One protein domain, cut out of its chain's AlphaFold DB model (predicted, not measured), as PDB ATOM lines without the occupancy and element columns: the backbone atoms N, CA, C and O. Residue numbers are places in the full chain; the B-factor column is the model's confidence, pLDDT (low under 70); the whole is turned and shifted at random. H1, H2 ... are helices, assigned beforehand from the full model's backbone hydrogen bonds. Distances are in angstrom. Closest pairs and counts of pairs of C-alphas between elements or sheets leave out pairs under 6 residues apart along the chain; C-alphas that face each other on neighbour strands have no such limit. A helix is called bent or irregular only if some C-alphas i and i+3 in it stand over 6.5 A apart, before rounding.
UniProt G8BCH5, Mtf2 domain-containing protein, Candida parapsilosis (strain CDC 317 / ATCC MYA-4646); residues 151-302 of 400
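This is residues 151 to 302 of the 400 residues of the protein "Mtf2 domain-containing protein" of Candida parapsilosis (strain CDC 317 / ATCC MYA-4646) (UniProt G8BCH5). H5 runs through a group of roughly aligned helices, with H1b, H2 and H6 packed round it; H7 folds back so that its end meets the first residues of H5. H1a bends away from H1b and pairs side by side with H4, and H1a crosses the first residues of H5 nearly at right angles. The printed part has 152 residues with seven named helices, H1 to H7 in order, and no named strand; the class is all helix, and the packing is part aligned, part crossed. It is compact, with a radius of gyration of the C-alphas of 15.4 A and spans of 45 by 31 by 29 A.

H1, residues 161 to 184, was assigned as one helix by its hydrogen bonds but is bent: C-alphas 174 and 177 are 8.0 A apart, and its arms H1a, residues 161 to 174, and H1b, residues 177 to 184, stand about perpendicular at 75 degrees. H1a touches H4, residues 235 to 250, the same way at a shallow tilt of 25 degrees; the closest C-alphas, of Ala 174 and Tyr 245, are 4.6 A apart. The hub is H5, residues 261 to 276. H1b touches it the same way at a shallow tilt of 15 degrees, closest at the C-alphas of Leu 179 and His 268, 7.0 A. H2, residues 188 to 211, touches H5 with residues 188 to 195 alone, opposite ways at a shallow tilt of 19 degrees; the closest C-alphas, of Ser 188 and Leu 273, are 6.4 A apart. H3, residues 215 to 218, touches H2 only at the corner, and only just, with 3 pairs of C-alphas within 8 A, the closest being Ala 209 and Leu 215 at 4.8 A. H6, residues 280 to 290, forms a helical hairpin with H5, closest at the C-alphas of Gly 274 and Gly 280, 4.3 A. H7, residues 294 to 300, touches H5, closest at the C-alphas of Pro 263 and Cys 300, 4.5 A. H2 and H4 are apart. Every O i to N i+4 pair is within hydrogen-bond range in H1a, H1b, H2, H4, H5, H6 and H7; H3 is too short for such a pair.

H1a begins at C-alpha 161, (-4.457, 94.657, 23.351), and is 19.9 A long; H1b is 10.9 A long. H2 is 34.5 A long, H4 22.3 A, H5 21.5 A and H6 15.3 A. H7 ends at C-alpha 300, (7.679, 97.776, 9.119).

The C-alphas of Ser 187 and Arg 228, 45.0 A apart, are the two farthest apart. The printed part has no cut. The link from H3 to H4, residues 219 to 234, is long. Mean pLDDT of the printed part is 87.2; residues 151 to 154 are under 70.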
ATOM      1  N   GLN A 151       4.044 111.199  20.263       39.16
ATOM      2  CA  GLN A 151       3.579 111.123  21.660       39.16
ATOM      3  C   GLN A 151       2.126 111.588  21.866       39.16
ATOM      4  O   GLN A 151       1.583 111.417  22.953       39.16
ATOM      5  N   SER A 152       1.493 112.186  20.850       40.47
ATOM      6  CA  SER A 152       0.173 112.829  20.962       40.47
ATOM      7  C   SER A 152      -0.862 112.345  19.939       40.47
ATOM      8  O   SER A 152      -1.927 112.951  19.820       40.47
ATOM      9  N   ARG A 153      -0.577 111.274  19.185       53.97
ATOM     10  CA  ARG A 153      -1.479 110.746  18.148       53.97
ATOM     11  C   ARG A 153      -1.904 109.317  18.460       53.97
ATOM     12  O   ARG A 153      -1.081 108.481  18.816       53.97
ATOM     13  N   ILE A 154      -3.195 109.054  18.285       57.94
ATOM     14  CA  ILE A 154      -3.785 107.718  18.384       57.94
ATOM     15  C   ILE A 154      -3.281 106.915  17.187       57.94
ATOM     16  O   ILE A 154      -3.431 107.333  16.040       57.94
ATOM     17  N   THR A 155      -2.627 105.795  17.465       72.38
ATOM     18  CA  THR A 155      -2.079 104.875  16.462       72.38
ATOM     19  C   THR A 155      -2.630 103.472  16.708       72.38
ATOM     20  O   THR A 155      -3.319 103.244  17.700       72.38
ATOM     21  N   VAL A 156      -2.274 102.499  15.860       77.12
ATOM     22  CA  VAL A 156      -2.527 101.068  16.132       77.12
ATOM     23  C   VAL A 156      -2.043 100.660  17.528       77.12
ATOM     24  O   VAL A 156      -2.668  99.831  18.179       77.12
ATOM     25  N   GLN A 157      -0.952 101.262  18.020       78.62
ATOM     26  CA  GLN A 157      -0.405 100.957  19.346       78.62
ATOM     27  C   GLN A 157      -1.259 101.477  20.499       78.62
ATOM     28  O   GLN A 157      -1.081 101.036  21.630       78.62
ATOM     29  N   SER A 158      -2.162 102.415  20.224       78.81
ATOM     30  CA  SER A 158      -3.073 102.979  21.215       78.81
ATOM     31  C   SER A 158      -4.325 102.122  21.418       78.81
ATOM     32  O   SER A 158      -5.040 102.350  22.386       78.81
ATOM     33  N   LEU A 159      -4.602 101.170  20.521       83.12
ATOM     34  CA  LEU A 159      -5.743 100.264  20.648       83.12
ATOM     35  C   LEU A 159      -5.564  99.313  21.830       83.12
ATOM     36  O   LEU A 159      -4.437  98.965  22.201       83.12
ATOM     37  N   ASP A 160      -6.687  98.846  22.374       83.19
ATOM     38  CA  ASP A 160      -6.669  97.781  23.371       83.19
ATOM     39  C   ASP A 160      -5.967  96.530  22.824       83.19
ATOM     40  O   ASP A 160      -5.994  96.243  21.623       83.19
ATOM     41  N   PHE A 161      -5.308  95.789  23.720       80.56
ATOM     42  CA  PHE A 161      -4.457  94.657  23.351       80.56
ATOM     43  C   PHE A 161      -5.212  93.627  22.500       80.56
ATOM     44  O   PHE A 161      -4.763  93.331  21.394       80.56
ATOM     45  N   ASP A 162      -6.382  93.184  22.969       82.44
ATOM     46  CA  ASP A 162      -7.210  92.174  22.297       82.44
ATOM     47  C   ASP A 162      -7.690  92.652  20.919       82.44
ATOM     48  O   ASP A 162      -7.733  91.892  19.953       82.44
ATOM     49  N   LEU A 163      -8.022  93.942  20.800       87.44
ATOM     50  CA  LEU A 163      -8.461  94.535  19.538       87.44
ATOM     51  C   LEU A 163      -7.315  94.577  18.523       87.44
ATOM     52  O   LEU A 163      -7.502  94.239  17.353       87.44
ATOM     53  N   ARG A 164      -6.125  94.982  18.973       87.56
ATOM     54  CA  ARG A 164      -4.918  95.026  18.145       87.56
ATOM     55  C   ARG A 164      -4.493  93.629  17.697       87.56
ATOM     56  O   ARG A 164      -4.133  93.469  16.536       87.56
ATOM     57  N   GLU A 165      -4.534  92.643  18.591       85.38
ATOM     58  CA  GLU A 165      -4.219  91.246  18.270       85.38
ATOM     59  C   GLU A 165      -5.184  90.714  17.207       85.38
ATOM     60  O   GLU A 165      -4.749  90.336  16.122       85.38
ATOM     61  N   ARG A 166      -6.493  90.866  17.432       89.19
ATOM     62  CA  ARG A 166      -7.528  90.470  16.468       89.19
ATOM     63  C   ARG A 166      -7.388  91.161  15.107       89.19
ATOM     64  O   ARG A 166      -7.676  90.558  14.072       89.19
ATOM     65  N   LEU A 167      -6.974  92.430  15.080       90.69
ATOM     66  CA  LEU A 167      -6.703  93.162  13.836       90.69
ATOM     67  C   LEU A 167      -5.531  92.556  13.062       90.69
ATOM     68  O   LEU A 167      -5.646  92.372  11.851       90.69
ATOM     69  N   TYR A 168      -4.423  92.248  13.739       91.12
ATOM     70  CA  TYR A 168      -3.270  91.620  13.097       91.12
ATOM     71  C   TYR A 168      -3.576  90.188  12.646       91.12
ATOM     72  O   TYR A 168      -3.203  89.844  11.530       91.12
ATOM     73  N   GLU A 169      -4.328  89.406  13.425       91.12
ATOM     74  CA  GLU A 169      -4.788  88.062  13.036       91.12
ATOM     75  C   GLU A 169      -5.643  88.096  11.763       91.12
ATOM     76  O   GLU A 169      -5.391  87.365  10.804       91.12
ATOM     77  N   LYS A 170      -6.647  88.984  11.706       92.75
ATOM     78  CA  LYS A 170      -7.467  89.129  10.495       92.75
ATOM     79  C   LYS A 170      -6.668  89.687   9.314       92.75
ATOM     80  O   LYS A 170      -6.939  89.315   8.175       92.75
ATOM     81  N   CYS A 171      -5.701  90.571   9.562       93.31
ATOM     82  CA  CYS A 171      -4.804  91.086   8.524       93.31
ATOM     83  C   CYS A 171      -3.927  89.965   7.946       93.31
ATOM     84  O   CYS A 171      -3.788  89.856   6.732       93.31
ATOM     85  N   GLU A 172      -3.386  89.095   8.800       92.38
ATOM     86  CA  GLU A 172      -2.624  87.910   8.393       92.38
ATOM     87  C   GLU A 172      -3.480  86.966   7.543       92.38
ATOM     88  O   GLU A 172      -3.063  86.583   6.451       92.38
ATOM     89  N   ALA A 173      -4.726  86.709   7.958       91.38
ATOM     90  CA  ALA A 173      -5.682  85.937   7.166       91.38
ATOM     91  C   ALA A 173      -5.980  86.580   5.795       91.38
ATOM     92  O   ALA A 173      -6.087  85.880   4.787       91.38
ATOM     93  N   ALA A 174      -6.072  87.911   5.727       92.31
ATOM     94  CA  ALA A 174      -6.272  88.623   4.465       92.31
ATOM     95  C   ALA A 174      -5.039  88.571   3.542       92.31
ATOM     96  O   ALA A 174      -5.167  88.634   2.315       92.31
ATOM     97  N   LEU A 175      -3.845  88.424   4.119       93.69
ATOM     98  CA  LEU A 175      -2.570  88.420   3.405       93.69
ATOM     99  C   LEU A 175      -2.096  87.033   2.949       93.69
ATOM    100  O   LEU A 175      -1.090  86.967   2.240       93.69
ATOM    101  N   ILE A 176      -2.825  85.951   3.257       93.25
ATOM    102  CA  ILE A 176      -2.464  84.554   2.929       93.25
ATOM    103  C   ILE A 176      -1.861  84.372   1.519       93.25
ATOM    104  O   ILE A 176      -0.794  83.761   1.434       93.25
ATOM    105  N   PRO A 177      -2.445  84.898   0.418       93.19
ATOM    106  CA  PRO A 177      -1.847  84.792  -0.918       93.19
ATOM    107  C   PRO A 177      -0.379  85.237  -1.003       93.19
ATOM    108  O   PRO A 177       0.452  84.556  -1.598       93.19
ATOM    109  N   THR A 178      -0.037  86.350  -0.358       93.38
ATOM    110  CA  THR A 178       1.321  86.909  -0.342       93.38
ATOM    111  C   THR A 178       2.237  86.125   0.575       93.38
ATOM    112  O   THR A 178       3.389  85.869   0.230       93.38
ATOM    113  N   LEU A 179       1.722  85.704   1.730       93.69
ATOM    114  CA  LEU A 179       2.475  84.880   2.672       93.69
ATOM    115  C   LEU A 179       2.836  83.523   2.054       93.69
ATOM    116  O   LEU A 179       3.969  83.080   2.194       93.69
ATOM    117  N   THR A 180       1.927  82.942   1.266       93.44
ATOM    118  CA  THR A 180       2.154  81.691   0.523       93.44
ATOM    119  C   THR A 180       3.288  81.843  -0.496       93.44
ATOM    120  O   THR A 180       4.178  81.003  -0.552       93.44
ATOM    121  N   ILE A 181       3.325  82.957  -1.241       93.44
ATOM    122  CA  ILE A 181       4.424  83.250  -2.178       93.44
ATOM    123  C   ILE A 181       5.770  83.320  -1.448       93.44
ATOM    124  O   ILE A 181       6.766  82.801  -1.946       93.44
ATOM    125  N   ILE A 182       5.814  83.954  -0.272       93.19
ATOM    126  CA  ILE A 182       7.028  84.022   0.554       93.19
ATOM    127  C   ILE A 182       7.409  82.626   1.065       93.19
ATOM    128  O   ILE A 182       8.593  82.293   1.130       93.19
ATOM    129  N   ASP A 183       6.425  81.798   1.416       92.88
ATOM    130  CA  ASP A 183       6.671  80.444   1.901       92.88
ATOM    131  C   ASP A 183       7.223  79.500   0.837       92.88
ATOM    132  O   ASP A 183       8.056  78.646   1.162       92.88
ATOM    133  N   ASP A 184       6.835  79.701  -0.418       93.19
ATOM    134  CA  ASP A 184       7.332  78.935  -1.559       93.19
ATOM    135  C   ASP A 184       8.791  79.270  -1.924       93.19
ATOM    136  O   ASP A 184       9.458  78.473  -2.596       93.19
ATOM    137  N   MET A 185       9.324  80.410  -1.464       92.50
ATOM    138  CA  MET A 185      10.723  80.792  -1.688       92.50
ATOM    139  C   MET A 185      11.675  79.884  -0.910       92.50
ATOM    140  O   MET A 185      11.538  79.666   0.298       92.50
ATOM    141  N   ARG A 186      12.694  79.376  -1.606       90.38
ATOM    142  CA  ARG A 186      13.602  78.347  -1.074       90.38
ATOM    143  C   ARG A 186      14.960  78.891  -0.665       90.38
ATOM    144  O   ARG A 186      15.715  78.186   0.000       90.38
ATOM    145  N   SER A 187      15.295  80.116  -1.065       90.12
ATOM    146  CA  SER A 187      16.600  80.712  -0.775       90.12
ATOM    147  C   SER A 187      16.496  82.075  -0.099       90.12
ATOM    148  O   SER A 187      15.570  82.850  -0.332       90.12
ATOM    149  N   SER A 188      17.505  82.410   0.714       89.75
ATOM    150  CA  SER A 188      17.567  83.725   1.365       89.75
ATOM    151  C   SER A 188      17.701  84.860   0.346       89.75
ATOM    152  O   SER A 188      17.311  85.986   0.634       89.75
ATOM    153  N   VAL A 189      18.248  84.561  -0.839       90.75
ATOM    154  CA  VAL A 189      18.417  85.520  -1.937       90.75
ATOM    155  C   VAL A 189      17.066  85.882  -2.549       90.75
ATOM    156  O   VAL A 189      16.796  87.064  -2.719       90.75
ATOM    157  N   GLU A 190      16.212  84.892  -2.824       92.88
ATOM    158  CA  GLU A 190      14.854  85.116  -3.345       92.88
ATOM    159  C   GLU A 190      14.032  85.980  -2.387       92.88
ATOM    160  O   GLU A 190      13.452  86.982  -2.799       92.88
ATOM    161  N   ILE A 191      14.062  85.646  -1.094       92.81
ATOM    162  CA  ILE A 191      13.341  86.408  -0.068       92.81
ATOM    163  C   ILE A 191      13.868  87.834   0.035       92.81
ATOM    164  O   ILE A 191      13.081  88.776   0.111       92.81
ATOM    165  N   TYR A 192      15.191  88.014   0.023       92.62
ATOM    166  CA  TYR A 192      15.783  89.346   0.049       92.62
ATOM    167  C   TYR A 192      15.379  90.164  -1.177       92.62
ATOM    168  O   TYR A 192      14.979  91.309  -1.025       92.62
ATOM    169  N   GLN A 193      15.447  89.590  -2.380       92.75
ATOM    170  CA  GLN A 193      15.074  90.282  -3.616       92.75
ATOM    171  C   GLN A 193      13.593  90.665  -3.631       92.75
ATOM    172  O   GLN A 193      13.252  91.783  -4.019       92.75
ATOM    173  N   PHE A 194      12.722  89.765  -3.172       93.94
ATOM    174  CA  PHE A 194      11.306  90.059  -2.999       93.94
ATOM    175  C   PHE A 194      11.102  91.217  -2.017       93.94
ATOM    176  O   PHE A 194      10.435  92.199  -2.346       93.94
ATOM    177  N   PHE A 195      11.703  91.128  -0.830       93.88
ATOM    178  CA  PHE A 195      11.492  92.114   0.220       93.88
ATOM    179  C   PHE A 195      12.112  93.472  -0.127       93.88
ATOM    180  O   PHE A 195      11.455  94.488   0.049       93.88
ATOM    181  N   ASP A 196      13.312  93.515  -0.711       91.56
ATOM    182  CA  ASP A 196      13.926  94.752  -1.217       91.56
ATOM    183  C   ASP A 196      13.051  95.403  -2.303       91.56
ATOM    184  O   ASP A 196      12.847  96.616  -2.282       91.56
ATOM    185  N   GLY A 197      12.432  94.607  -3.184       90.69
ATOM    186  CA  GLY A 197      11.448  95.094  -4.153       90.69
ATOM    187  C   GLY A 197      10.208  95.721  -3.500       90.69
ATOM    188  O   GLY A 197       9.752  96.782  -3.934       90.69
ATOM    189  N   VAL A 198       9.689  95.105  -2.432       91.94
ATOM    190  CA  VAL A 198       8.600  95.672  -1.620       91.94
ATOM    191  C   VAL A 198       9.042  96.990  -0.982       91.94
ATOM    192  O   VAL A 198       8.358  97.998  -1.147       91.94
ATOM    193  N   LEU A 199      10.193  97.013  -0.306       91.81
ATOM    194  CA  LEU A 199      10.707  98.200   0.385       91.81
ATOM    195  C   LEU A 199      10.966  99.363  -0.580       91.81
ATOM    196  O   LEU A 199      10.611 100.499  -0.268       91.81
ATOM    197  N   ARG A 200      11.499  99.087  -1.776       90.44
ATOM    198  CA  ARG A 200      11.681 100.083  -2.841       90.44
ATOM    199  C   ARG A 200      10.389 100.742  -3.261       90.44
ATOM    200  O   ARG A 200      10.295 101.966  -3.246       90.44
ATOM    201  N   ARG A 201       9.389  99.932  -3.595       90.19
ATOM    202  CA  ARG A 201       8.075 100.437  -3.994       90.19
ATOM    203  C   ARG A 201       7.451 101.283  -2.885       90.19
ATOM    204  O   ARG A 201       6.942 102.364  -3.150       90.19
ATOM    205  N   VAL A 202       7.532 100.815  -1.641       90.75
ATOM    206  CA  VAL A 202       6.993 101.538  -0.481       90.75
ATOM    207  C   VAL A 202       7.722 102.859  -0.263       90.75
ATOM    208  O   VAL A 202       7.077 103.861   0.011       90.75
ATOM    209  N   SER A 203       9.046 102.880  -0.401       89.50
ATOM    210  CA  SER A 203       9.847 104.100  -0.287       89.50
ATOM    211  C   SER A 203       9.459 105.129  -1.360       89.50
ATOM    212  O   SER A 203       9.212 106.291  -1.039       89.50
ATOM    213  N   GLU A 204       9.276 104.698  -2.612       89.75
ATOM    214  CA  GLU A 204       8.778 105.553  -3.703       89.75
ATOM    215  C   GLU A 204       7.350 106.080  -3.426       89.75
ATOM    216  O   GLU A 204       7.054 107.267  -3.625       89.75
ATOM    217  N   ASP A 205       6.465 105.223  -2.909       89.12
ATOM    218  CA  ASP A 205       5.105 105.598  -2.516       89.12
ATOM    219  C   ASP A 205       5.077 106.564  -1.319       89.12
ATOM    220  O   ASP A 205       4.232 107.463  -1.270       89.12
ATOM    221  N   LEU A 206       5.995 106.409  -0.358       86.50
ATOM    222  CA  LEU A 206       6.134 107.293   0.799       86.50
ATOM    223  C   LEU A 206       6.540 108.698   0.370       86.50
ATOM    224  O   LEU A 206       5.939 109.668   0.833       86.50
ATOM    225  N   GLU A 207       7.502 108.825  -0.543       86.81
ATOM    226  CA  GLU A 207       7.916 110.124  -1.077       86.81
ATOM    227  C   GLU A 207       6.783 110.821  -1.835       86.81
ATOM    228  O   GLU A 207       6.573 112.030  -1.691       86.81
ATOM    229  N   THR A 208       5.991 110.060  -2.590       89.50
ATOM    230  CA  THR A 208       4.777 110.574  -3.239       89.50
ATOM    231  C   THR A 208       3.750 111.043  -2.203       89.50
ATOM    232  O   THR A 208       3.274 112.177  -2.260       89.50
ATOM    233  N   ALA A 209       3.474 110.227  -1.184       86.88
ATOM    234  CA  ALA A 209       2.501 110.546  -0.142       86.88
ATOM    235  C   ALA A 209       2.928 111.719   0.763       86.88
ATOM    236  O   ALA A 209       2.071 112.441   1.281       86.88
ATOM    237  N   LYS A 210       4.239 111.939   0.954       84.38
ATOM    238  CA  LYS A 210       4.787 113.130   1.627       84.38
ATOM    239  C   LYS A 210       4.482 114.395   0.825       84.38
ATOM    240  O   LYS A 210       4.003 115.370   1.401       84.38
ATOM    241  N   LYS A 211       4.698 114.369  -0.497       87.88
ATOM    242  CA  LYS A 211       4.411 115.502  -1.399       87.88
ATOM    243  C   LYS A 211       2.921 115.835  -1.459       87.88
ATOM    244  O   LYS A 211       2.557 117.006  -1.477       87.88
ATOM    245  N   GLU A 212       2.068 114.816  -1.449       88.62
ATOM    246  CA  GLU A 212       0.608 114.963  -1.488       88.62
ATOM    247  C   GLU A 212      -0.024 115.225  -0.110       88.62
ATOM    248  O   GLU A 212      -1.226 115.466  -0.017       88.62
ATOM    249  N   ASN A 213       0.764 115.184   0.971       83.12
ATOM    250  CA  ASN A 213       0.298 115.293   2.357       83.12
ATOM    251  C   ASN A 213      -0.757 114.228   2.751       83.12
ATOM    252  O   ASN A 213      -1.572 114.443   3.650       83.12
ATOM    253  N   THR A 214      -0.728 113.055   2.109       86.38
ATOM    254  CA  THR A 214      -1.657 111.924   2.328       86.38
ATOM    255  C   THR A 214      -1.060 110.806   3.187       86.38
ATOM    256  O   THR A 214      -1.748 109.847   3.532       86.38
ATOM    257  N   LEU A 215       0.208 110.934   3.592       83.88
ATOM    258  CA  LEU A 215       0.972 109.919   4.326       83.88
ATOM    259  C   LEU A 215       0.253 109.373   5.573       83.88
ATOM    260  O   LEU A 215       0.186 108.160   5.761       83.88
ATOM    261  N   ASN A 216      -0.325 110.240   6.412       82.19
ATOM    262  CA  ASN A 216      -0.988 109.801   7.651       82.19
ATOM    263  C   ASN A 216      -2.256 108.978   7.387       82.19
ATOM    264  O   ASN A 216      -2.575 108.065   8.147       82.19
ATOM    265  N   ASP A 217      -2.975 109.295   6.317       83.00
ATOM    266  CA  ASP A 217      -4.256 108.666   6.019       83.00
ATOM    267  C   ASP A 217      -4.055 107.378   5.219       83.00
ATOM    268  O   ASP A 217      -4.703 106.377   5.512       83.00
ATOM    269  N   ARG A 218      -3.110 107.381   4.269       85.31
ATOM    270  CA  ARG A 218      -2.787 106.226   3.423       85.31
ATOM    271  C   ARG A 218      -2.013 105.145   4.179       85.31
ATOM    272  O   ARG A 218      -2.416 103.989   4.153       85.31
ATOM    273  N   PHE A 219      -0.927 105.512   4.862       87.50
ATOM    274  CA  PHE A 219      -0.029 104.538   5.495       87.50
ATOM    275  C   PHE A 219      -0.360 104.281   6.963       87.50
ATOM    276  O   PHE A 219      -0.412 103.132   7.392       87.50
ATOM    277  N   TYR A 220      -0.606 105.339   7.738       86.62
ATOM    278  CA  TYR A 220      -0.875 105.216   9.177       86.62
ATOM    279  C   TYR A 220      -2.363 105.038   9.503       86.62
ATOM    280  O   TYR A 220      -2.709 104.878  10.673       86.62
ATOM    281  N   LEU A 221      -3.232 105.050   8.482       87.56
ATOM    282  CA  LEU A 221      -4.679 104.842   8.589       87.56
ATOM    283  C   LEU A 221      -5.319 105.698   9.694       87.56
ATOM    284  O   LEU A 221      -6.190 105.246  10.441       87.56
ATOM    285  N   ARG A 222      -4.895 106.962   9.811       83.81
ATOM    286  CA  ARG A 222      -5.324 107.868  10.887       83.81
ATOM    287  C   ARG A 222      -6.846 107.993  11.006       83.81
ATOM    288  O   ARG A 222      -7.374 108.086  12.110       83.81
ATOM    289  N   ASN A 223      -7.554 107.972   9.879       81.75
ATOM    290  CA  ASN A 223      -9.014 108.086   9.841       81.75
ATOM    291  C   ASN A 223      -9.736 106.852  10.419       81.75
ATOM    292  O   ASN A 223     -10.924 106.920  10.731       81.75
ATOM    293  N   VAL A 224      -9.017 105.740  10.581       83.94
ATOM    294  CA  VAL A 224      -9.516 104.471  11.120       83.94
ATOM    295  C   VAL A 224      -9.260 104.400  12.629       83.94
ATOM    296  O   VAL A 224     -10.162 104.054  13.397       83.94
ATOM    297  N   PHE A 225      -8.064 104.798  13.074       83.75
ATOM    298  CA  PHE A 225      -7.646 104.766  14.481       83.75
ATOM    299  C   PHE A 225      -7.983 106.072  15.209       83.75
ATOM    300  O   PHE A 225      -7.119 106.891  15.518       83.75
ATOM    301  N   LEU A 226      -9.274 106.267  15.474       79.94
ATOM    302  CA  LEU A 226      -9.802 107.404  16.230       79.94
ATOM    303  C   LEU A 226     -10.106 107.012  17.681       79.94
ATOM    304  O   LEU A 226     -10.351 105.849  17.973       79.94
ATOM    305  N   GLU A 227     -10.177 107.999  18.575       74.44
ATOM    306  CA  GLU A 227     -10.431 107.816  20.020       74.44
ATOM    307  C   GLU A 227     -11.716 107.020  20.286       74.44
ATOM    308  O   GLU A 227     -11.747 106.084  21.078       74.44
ATOM    309  N   ARG A 228     -12.759 107.322  19.506       75.44
ATOM    310  CA  ARG A 228     -14.053 106.621  19.518       75.44
ATOM    311  C   ARG A 228     -13.986 105.135  19.140       75.44
ATOM    312  O   ARG A 228     -14.929 104.410  19.417       75.44
ATOM    313  N   ASN A 229     -12.903 104.706  18.497       78.88
ATOM    314  CA  ASN A 229     -12.730 103.365  17.951       78.88
ATOM    315  C   ASN A 229     -11.760 102.512  18.797       78.88
ATOM    316  O   ASN A 229     -11.511 101.368  18.450       78.88
ATOM    317  N   MET A 230     -11.189 103.041  19.888       79.00
ATOM    318  CA  MET A 230     -10.056 102.404  20.585       79.00
ATOM    319  C   MET A 230     -10.384 101.103  21.326       79.00
ATOM    320  O   MET A 230      -9.483 100.288  21.527       79.00
ATOM    321  N   HIS A 231     -11.640 100.937  21.744       80.94
ATOM    322  CA  HIS A 231     -12.050  99.896  22.692       80.94
ATOM    323  C   HIS A 231     -12.935  98.808  22.082       80.94
ATOM    324  O   HIS A 231     -13.128  97.760  22.689       80.94
ATOM    325  N   GLU A 232     -13.494  99.041  20.894       85.44
ATOM    326  CA  GLU A 232     -14.459  98.124  20.295       85.44
ATOM    327  C   GLU A 232     -14.249  98.001  18.788       85.44
ATOM    328  O   GLU A 232     -13.834  98.937  18.098       85.44
ATOM    329  N   TRP A 233     -14.551  96.808  18.282       87.38
ATOM    330  CA  TRP A 233     -14.541  96.525  16.857       87.38
ATOM    331  C   TRP A 233     -15.595  97.362  16.122       87.38
ATOM    332  O   TRP A 233     -16.711  97.528  16.605       87.38
ATOM    333  N   ASN A 234     -15.268  97.862  14.931       88.00
ATOM    334  CA  ASN A 234     -16.154  98.705  14.134       88.00
ATOM    335  C   ASN A 234     -16.058  98.383  12.637       88.00
ATOM    336  O   ASN A 234     -15.106  97.753  12.177       88.00
ATOM    337  N   GLU A 235     -17.020  98.901  11.873       88.69
ATOM    338  CA  GLU A 235     -17.080  98.740  10.418       88.69
ATOM    339  C   GLU A 235     -15.867  99.344   9.695       88.69
ATOM    340  O   GLU A 235     -15.502  98.884   8.618       88.69
ATOM    341  N   SER A 236     -15.202 100.365  10.251       86.94
ATOM    342  CA  SER A 236     -13.989 100.921   9.636       86.94
ATOM    343  C   SER A 236     -12.851  99.902   9.603       86.94
ATOM    344  O   SER A 236     -12.065  99.917   8.657       86.94
ATOM    345  N   TYR A 237     -12.760  99.015  10.597       89.44
ATOM    346  CA  TYR A 237     -11.793  97.920  10.604       89.44
ATOM    347  C   TYR A 237     -12.119  96.867   9.552       89.44
ATOM    348  O   TYR A 237     -11.226  96.494   8.793       89.44
ATOM    349  N   ASP A 238     -13.380  96.440   9.458       90.06
ATOM    350  CA  ASP A 238     -13.795  95.477   8.432       90.06
ATOM    351  C   ASP A 238     -13.575  96.054   7.024       90.06
ATOM    352  O   ASP A 238     -12.931  95.416   6.201       90.06
ATOM    353  N   ASN A 239     -13.922  97.323   6.787       90.88
ATOM    354  CA  ASN A 239     -13.664  98.004   5.514       90.88
ATOM    355  C   ASN A 239     -12.175  98.054   5.124       90.88
ATOM    356  O   ASN A 239     -11.842  98.032   3.939       90.88
ATOM    357  N   VAL A 240     -11.263  98.194   6.093       91.00
ATOM    358  CA  VAL A 240      -9.816  98.152   5.825       91.00
ATOM    359  C   VAL A 240      -9.380  96.735   5.479       91.00
ATOM    360  O   VAL A 240      -8.626  96.553   4.525       91.00
ATOM    361  N   LEU A 241      -9.854  95.739   6.223       92.00
ATOM    362  CA  LEU A 241      -9.507  94.338   6.000       92.00
ATOM    363  C   LEU A 241     -10.064  93.810   4.679       92.00
ATOM    364  O   LEU A 241      -9.338  93.136   3.958       92.00
ATOM    365  N   ASP A 242     -11.289  94.183   4.318       91.69
ATOM    366  CA  ASP A 242     -11.911  93.829   3.042       91.69
ATOM    367  C   ASP A 242     -11.137  94.429   1.865       91.69
ATOM    368  O   ASP A 242     -10.934  93.764   0.849       91.69
ATOM    369  N   LYS A 243     -10.630  95.662   2.011       90.38
ATOM    370  CA  LYS A 243      -9.731  96.271   1.017       90.38
ATOM    371  C   LYS A 243      -8.413  95.522   0.913       90.38
ATOM    372  O   LYS A 243      -7.986  95.227  -0.193       90.38
ATOM    373  N   ILE A 244      -7.790  95.183   2.043       91.75
ATOM    374  CA  ILE A 244      -6.550  94.393   2.049       91.75
ATOM    375  C   ILE A 244      -6.791  93.044   1.368       91.75
ATOM    376  O   ILE A 244      -5.999  92.651   0.520       91.75
ATOM    377  N   TYR A 245      -7.893  92.367   1.688       91.19
ATOM    378  CA  TYR A 245      -8.267  91.088   1.094       91.19
ATOM    379  C   TYR A 245      -8.481  91.201  -0.421       91.19
ATOM    380  O   TYR A 245      -7.935  90.402  -1.181       91.19
ATOM    381  N   ALA A 246      -9.228  92.212  -0.874       89.38
ATOM    382  CA  ALA A 246      -9.490  92.446  -2.290       89.38
ATOM    383  C   ALA A 246      -8.213  92.804  -3.071       89.38
ATOM    384  O   ALA A 246      -7.942  92.200  -4.111       89.38
ATOM    385  N   ASP A 247      -7.407  93.737  -2.553       86.62
ATOM    386  CA  ASP A 247      -6.149  94.170  -3.172       86.62
ATOM    387  C   ASP A 247      -5.187  92.981  -3.298       86.62
ATOM    388  O   ASP A 247      -4.659  92.701  -4.377       86.62
ATOM    389  N   ASN A 248      -5.027  92.227  -2.211       88.44
ATOM    390  CA  ASN A 248      -4.137  91.078  -2.136       88.44
ATOM    391  C   ASN A 248      -4.611  89.890  -2.987       88.44
ATOM    392  O   ASN A 248      -3.789  89.152  -3.522       88.44
ATOM    393  N   GLY A 249      -5.926  89.711  -3.146       83.81
ATOM    394  CA  GLY A 249      -6.497  88.725  -4.064       83.81
ATOM    395  C   GLY A 249      -6.277  89.076  -5.539       83.81
ATOM    396  O   GLY A 249      -6.218  88.176  -6.375       83.81
ATOM    397  N   SER A 250      -6.140  90.366  -5.863       85.75
ATOM    398  CA  SER A 250      -5.925  90.838  -7.236       85.75
ATOM    399  C   SER A 250      -4.456  90.795  -7.675       85.75
ATOM    400  O   SER A 250      -4.155  90.276  -8.750       85.75
ATOM    401  N   ASP A 251      -3.541  91.298  -6.843       85.12
ATOM    402  CA  ASP A 251      -2.095  91.273  -7.075       85.12
ATOM    403  C   ASP A 251      -1.370  91.061  -5.730       85.12
ATOM    404  O   ASP A 251      -1.064  92.029  -5.024       85.12
ATOM    405  N   PRO A 252      -1.060  89.800  -5.374       85.19
ATOM    406  CA  PRO A 252      -0.356  89.474  -4.134       85.19
ATOM    407  C   PRO A 252       1.007  90.178  -4.013       85.19
ATOM    408  O   PRO A 252       1.467  90.548  -2.938       85.19
ATOM    409  N   VAL A 253       1.690  90.448  -5.127       83.31
ATOM    410  CA  VAL A 253       3.018  91.074  -5.078       83.31
ATOM    411  C   VAL A 253       2.909  92.586  -4.855       83.31
ATOM    412  O   VAL A 253       3.849  93.197  -4.333       83.31
ATOM    413  N   LYS A 254       1.773  93.205  -5.201       83.69
ATOM    414  CA  LYS A 254       1.499  94.649  -5.071       83.69
ATOM    415  C   LYS A 254       0.362  94.973  -4.097       83.69
ATOM    416  O   LYS A 254      -0.423  95.886  -4.341       83.69
ATOM    417  N   PHE A 255       0.321  94.280  -2.964       85.38
ATOM    418  CA  PHE A 255      -0.571  94.631  -1.860       85.38
ATOM    419  C   PHE A 255      -0.392  96.097  -1.408       85.38
ATOM    420  O   PHE A 255       0.694  96.684  -1.495       85.38
ATOM    421  N   ASN A 256      -1.463  96.674  -0.866       86.38
ATOM    422  CA  ASN A 256      -1.455  98.029  -0.331       86.38
ATOM    423  C   ASN A 256      -0.673  98.097   0.991       86.38
ATOM    424  O   ASN A 256      -1.057  97.507   2.007       86.38
ATOM    425  N   ALA A 257       0.447  98.811   0.969       90.19
ATOM    426  CA  ALA A 257       1.358  98.931   2.094       90.19
ATOM    427  C   ALA A 257       0.852  99.948   3.130       90.19
ATOM    428  O   ALA A 257       0.645 101.119   2.825       90.19
ATOM    429  N   ASN A 258       0.675  99.504   4.373       91.56
ATOM    430  CA  ASN A 258       0.232 100.332   5.492       91.56
ATOM    431  C   ASN A 258       0.721  99.754   6.835       91.56
ATOM    432  O   ASN A 258       1.379  98.714   6.882       91.56
ATOM    433  N   ILE A 259       0.372 100.430   7.931       90.94
ATOM    434  CA  ILE A 259       0.754 100.098   9.315       90.94
ATOM    435  C   ILE A 259       0.255  98.721   9.811       90.94
ATOM    436  O   ILE A 259       0.688  98.252  10.864       90.94
ATOM    437  N   LEU A 260      -0.652  98.063   9.080       92.56
ATOM    438  CA  LEU A 260      -1.087  96.688   9.348       92.56
ATOM    439  C   LEU A 260      -0.386  95.683   8.429       92.56
ATOM    440  O   LEU A 260       0.109  94.671   8.916       92.56
ATOM    441  N   THR A 261      -0.313  95.957   7.124       94.31
ATOM    442  CA  THR A 261       0.199  94.987   6.141       94.31
ATOM    443  C   THR A 261       1.719  94.842   6.173       94.31
ATOM    444  O   THR A 261       2.235  93.725   6.093       94.31
ATOM    445  N   LEU A 262       2.453  95.949   6.336       94.56
ATOM    446  CA  LEU A 262       3.917  95.930   6.327       94.56
ATOM    447  C   LEU A 262       4.524  95.190   7.521       94.56
ATOM    448  O   LEU A 262       5.428  94.385   7.279       94.56
ATOM    449  N   PRO A 263       4.053  95.364   8.772       94.56
ATOM    450  CA  PRO A 263       4.569  94.571   9.878       94.56
ATOM    451  C   PRO A 263       4.273  93.085   9.713       94.56
ATOM    452  O   PRO A 263       5.158  92.274   9.960       94.56
ATOM    453  N   THR A 264       3.077  92.712   9.242       94.50
ATOM    454  CA  THR A 264       2.721  91.301   9.022       94.50
ATOM    455  C   THR A 264       3.676  90.637   8.030       94.50
ATOM    456  O   THR A 264       4.237  89.582   8.319       94.50
ATOM    457  N   ILE A 265       3.951  91.292   6.901       95.00
ATOM    458  CA  ILE A 265       4.866  90.758   5.882       95.00
ATOM    459  C   ILE A 265       6.314  90.767   6.368       95.00
ATOM    460  O   ILE A 265       7.026  89.784   6.176       95.00
ATOM    461  N   THR A 266       6.745  91.835   7.045       96.00
ATOM    462  CA  THR A 266       8.092  91.924   7.631       96.00
ATOM    463  C   THR A 266       8.316  90.796   8.636       96.00
ATOM    464  O   THR A 266       9.340  90.118   8.587       96.00
ATOM    465  N   ASN A 267       7.336  90.535   9.505       95.06
ATOM    466  CA  ASN A 267       7.394  89.457  10.487       95.06
ATOM    467  C   ASN A 267       7.469  88.088   9.814       95.06
ATOM    468  O   ASN A 267       8.262  87.251  10.244       95.06
ATOM    469  N   HIS A 268       6.700  87.863   8.747       94.31
ATOM    470  CA  HIS A 268       6.746  86.607   7.997       94.31
ATOM    471  C   HIS A 268       8.106  86.384   7.328       94.31
ATOM    472  O   HIS A 268       8.726  85.335   7.502       94.31
ATOM    473  N   VAL A 269       8.632  87.414   6.657       94.69
ATOM    474  CA  VAL A 269       9.974  87.407   6.051       94.69
ATOM    475  C   VAL A 269      11.048  87.132   7.103       94.69
ATOM    476  O   VAL A 269      11.925  86.294   6.893       94.69
ATOM    477  N   PHE A 270      10.980  87.796   8.257       94.06
ATOM    478  CA  PHE A 270      11.945  87.617   9.340       94.06
ATOM    479  C   PHE A 270      11.872  86.222   9.958       94.06
ATOM    480  O   PHE A 270      12.915  85.601  10.150       94.06
ATOM    481  N   LYS A 271      10.672  85.674  10.181       89.81
ATOM    482  CA  LYS A 271      10.507  84.280  10.621       89.81
ATOM    483  C   LYS A 271      11.133  83.304   9.620       89.81
ATOM    484  O   LYS A 271      11.886  82.410  10.014       89.81
ATOM    485  N   LYS A 272      10.867  83.496   8.325       88.56
ATOM    486  CA  LYS A 272      11.391  82.649   7.245       88.56
ATOM    487  C   LYS A 272      12.920  82.704   7.178       88.56
ATOM    488  O   LYS A 272      13.577  81.662   7.195       88.56
ATOM    489  N   LEU A 273      13.499  83.906   7.176       87.62
ATOM    490  CA  LEU A 273      14.950  84.110   7.151       87.62
ATOM    491  C   LEU A 273      15.633  83.586   8.415       87.62
ATOM    492  O   LEU A 273      16.610  82.848   8.313       87.62
ATOM    493  N   GLY A 274      15.131  83.954   9.592       82.12
ATOM    494  CA  GLY A 274      15.762  83.642  10.871       82.12
ATOM    495  C   GLY A 274      15.739  82.154  11.212       82.12
ATOM    496  O   GLY A 274      16.739  81.638  11.720       82.12
ATOM    497  N   TYR A 275      14.631  81.465  10.908       80.44
ATOM    498  CA  TYR A 275      14.354  80.140  11.475       80.44
ATOM    499  C   TYR A 275      14.174  79.014  10.461       80.44
ATOM    500  O   TYR A 275      14.481  77.875  10.795       80.44
ATOM    501  N   GLN A 276      13.704  79.293   9.243       82.31
ATOM    502  CA  GLN A 276      13.568  78.247   8.218       82.31
ATOM    503  C   GLN A 276      14.808  78.166   7.331       82.31
ATOM    504  O   GLN A 276      15.268  77.078   6.997       82.31
ATOM    505  N   LEU A 277      15.377  79.320   6.979       82.00
ATOM    506  CA  LEU A 277      16.597  79.405   6.174       82.00
ATOM    507  C   LEU A 277      17.867  79.614   7.009       82.00
ATOM    508  O   LEU A 277      18.954  79.678   6.442       82.00
ATOM    509  N   PHE A 278      17.732  79.728   8.336       82.62
ATOM    510  CA  PHE A 278      18.837  79.894   9.290       82.62
ATOM    511  C   PHE A 278      19.828  81.011   8.911       82.62
ATOM    512  O   PHE A 278      21.040  80.899   9.101       82.62
ATOM    513  N   ASN A 279      19.305  82.114   8.375       84.00
ATOM    514  CA  ASN A 279      20.069  83.285   7.965       84.00
ATOM    515  C   ASN A 279      19.718  84.506   8.826       84.00
ATOM    516  O   ASN A 279      19.291  85.558   8.340       84.00
ATOM    517  N   GLY A 280      19.908  84.356  10.140       84.69
ATOM    518  CA  GLY A 280      19.667  85.419  11.117       84.69
ATOM    519  C   GLY A 280      20.519  86.667  10.882       84.69
ATOM    520  O   GLY A 280      20.033  87.775  11.074       84.69
ATOM    521  N   ASN A 281      21.750  86.522  10.383       87.00
ATOM    522  CA  ASN A 281      22.601  87.671  10.061       87.00
ATOM    523  C   ASN A 281      21.981  88.555   8.972       87.00
ATOM    524  O   ASN A 281      21.928  89.768   9.146       87.00
ATOM    525  N   LEU A 282      21.454  87.962   7.892       89.56
ATOM    526  CA  LEU A 282      20.760  88.721   6.850       89.56
ATOM    527  C   LEU A 282      19.506  89.411   7.396       89.56
ATOM    528  O   LEU A 282      19.281  90.579   7.100       89.56
ATOM    529  N   MET A 283      18.718  88.721   8.225       91.00
ATOM    530  CA  MET A 283      17.563  89.318   8.905       91.00
ATOM    531  C   MET A 283      17.965  90.547   9.738       91.00
ATOM    532  O   MET A 283      17.332  91.596   9.620       91.00
ATOM    533  N   LEU A 284      19.035  90.454  10.535       91.38
ATOM    534  CA  LEU A 284      19.545  91.579  11.327       91.38
ATOM    535  C   LEU A 284      20.082  92.714  10.444       91.38
ATOM    536  O   LEU A 284      19.862  93.883  10.752       91.38
ATOM    537  N   SER A 285      20.744  92.395   9.328       91.19
ATOM    538  CA  SER A 285      21.185  93.396   8.351       91.19
ATOM    539  C   SER A 285      20.009  94.139   7.722       91.19
ATOM    540  O   SER A 285      20.052  95.363   7.635       91.19
ATOM    541  N   ILE A 286      18.942  93.431   7.333       93.00
ATOM    542  CA  ILE A 286      17.716  94.050   6.811       93.00
ATOM    543  C   ILE A 286      17.090  94.946   7.882       93.00
ATOM    544  O   ILE A 286      16.777  96.097   7.600       93.00
ATOM    545  N   PHE A 287      16.956  94.458   9.118       94.00
ATOM    546  CA  PHE A 287      16.406  95.243  10.222       94.00
ATOM    547  C   PHE A 287      17.195  96.526  10.493       94.00
ATOM    548  O   PHE A 287      16.597  97.579  10.679       94.00
ATOM    549  N   ASN A 288      18.526  96.459  10.475       90.69
ATOM    550  CA  ASN A 288      19.361  97.645  10.638       90.69
ATOM    551  C   ASN A 288      19.242  98.602   9.450       90.69
ATOM    552  O   ASN A 288      19.163  99.802   9.674       90.69
ATOM    553  N   LYS A 289      19.144  98.091   8.217       87.25
ATOM    554  CA  LYS A 289      18.927  98.910   7.014       87.25
ATOM    555  C   LYS A 289      17.578  99.632   7.036       87.25
ATOM    556  O   LYS A 289      17.484 100.765   6.586       87.25
ATOM    557  N   LEU A 290      16.527  99.018   7.591       89.75
ATOM    558  CA  LEU A 290      15.233  99.696   7.737       89.75
ATOM    559  C   LEU A 290      15.354 100.990   8.553       89.75
ATOM    560  O   LEU A 290      14.588 101.913   8.307       89.75
ATOM    561  N   LYS A 291      16.318 101.079   9.481       88.38
ATOM    562  CA  LYS A 291      16.534 102.253  10.342       88.38
ATOM    563  C   LYS A 291      17.058 103.480   9.590       88.38
ATOM    564  O   LYS A 291      17.028 104.564  10.169       88.38
ATOM    565  N   ASP A 292      17.498 103.327   8.340       86.56
ATOM    566  CA  ASP A 292      17.962 104.435   7.497       86.56
ATOM    567  C   ASP A 292      16.807 105.379   7.098       86.56
ATOM    568  O   ASP A 292      17.026 106.574   6.917       86.56
ATOM    569  N   ASP A 293      15.566 104.876   7.016       82.06
ATOM    570  CA  ASP A 293      14.352 105.675   6.790       82.06
ATOM    571  C   ASP A 293      13.374 105.484   7.955       82.06
ATOM    572  O   ASP A 293      12.754 104.432   8.114       82.06
ATOM    573  N   ILE A 294      13.181 106.532   8.761       82.31
ATOM    574  CA  ILE A 294      12.324 106.486   9.952       82.31
ATOM    575  C   ILE A 294      10.857 106.149   9.639       82.31
ATOM    576  O   ILE A 294      10.185 105.478  10.429       82.31
ATOM    577  N   HIS A 295      10.325 106.587   8.497       83.31
ATOM    578  CA  HIS A 295       8.938 106.304   8.130       83.31
ATOM    579  C   HIS A 295       8.778 104.849   7.718       83.31
ATOM    580  O   HIS A 295       7.865 104.175   8.196       83.31
ATOM    581  N   LEU A 296       9.700 104.348   6.901       87.38
ATOM    582  CA  LEU A 296       9.724 102.941   6.521       87.38
ATOM    583  C   LEU A 296       9.930 102.046   7.750       87.38
ATOM    584  O   LEU A 296       9.183 101.091   7.956       87.38
ATOM    585  N   TYR A 297      10.872 102.411   8.620       87.75
ATOM    586  CA  TYR A 297      11.156 101.699   9.860       87.75
ATOM    587  C   TYR A 297       9.921 101.563  10.752       87.75
ATOM    588  O   TYR A 297       9.570 100.465  11.186       87.75
ATOM    589  N   THR A 298       9.233 102.682  10.996       86.12
ATOM    590  CA  THR A 298       8.039 102.722  11.853       86.12
ATOM    591  C   THR A 298       6.850 101.975  11.255       86.12
ATOM    592  O   THR A 298       6.015 101.482  12.008       86.12
ATOM    593  N   LEU A 299       6.772 101.864   9.927       89.44
ATOM    594  CA  LEU A 299       5.734 101.096   9.243       89.44
ATOM    595  C   LEU A 299       6.026  99.598   9.196       89.44
ATOM    596  O   LEU A 299       5.087  98.816   9.195       89.44
ATOM    597  N   CYS A 300       7.293  99.188   9.156       92.00
ATOM    598  CA  CYS A 300       7.679  97.776   9.119       92.00
ATOM    599  C   CYS A 300       7.731  97.120  10.505       92.00
ATOM    600  O   CYS A 300       7.665  95.897  10.593       92.00
ATOM    601  N   CYS A 301       7.857  97.900  11.584       91.69
ATOM    602  CA  CYS A 301       8.084  97.356  12.921       91.69
ATOM    603  C   CYS A 301       6.833  97.378  13.805       91.69
ATOM    604  O   CYS A 301       6.208  98.417  14.012       91.69
ATOM    605  N   ASN A 302       6.526  96.236  14.421       91.75
ATOM    606  CA  ASN A 302       5.589  96.114  15.536       91.75
ATOM    607  C   ASN A 302       6.206  95.317  16.712       91.75
ATOM    608  O   ASN A 302       7.367  94.910  16.669       91.75
TER     609      ASN A 302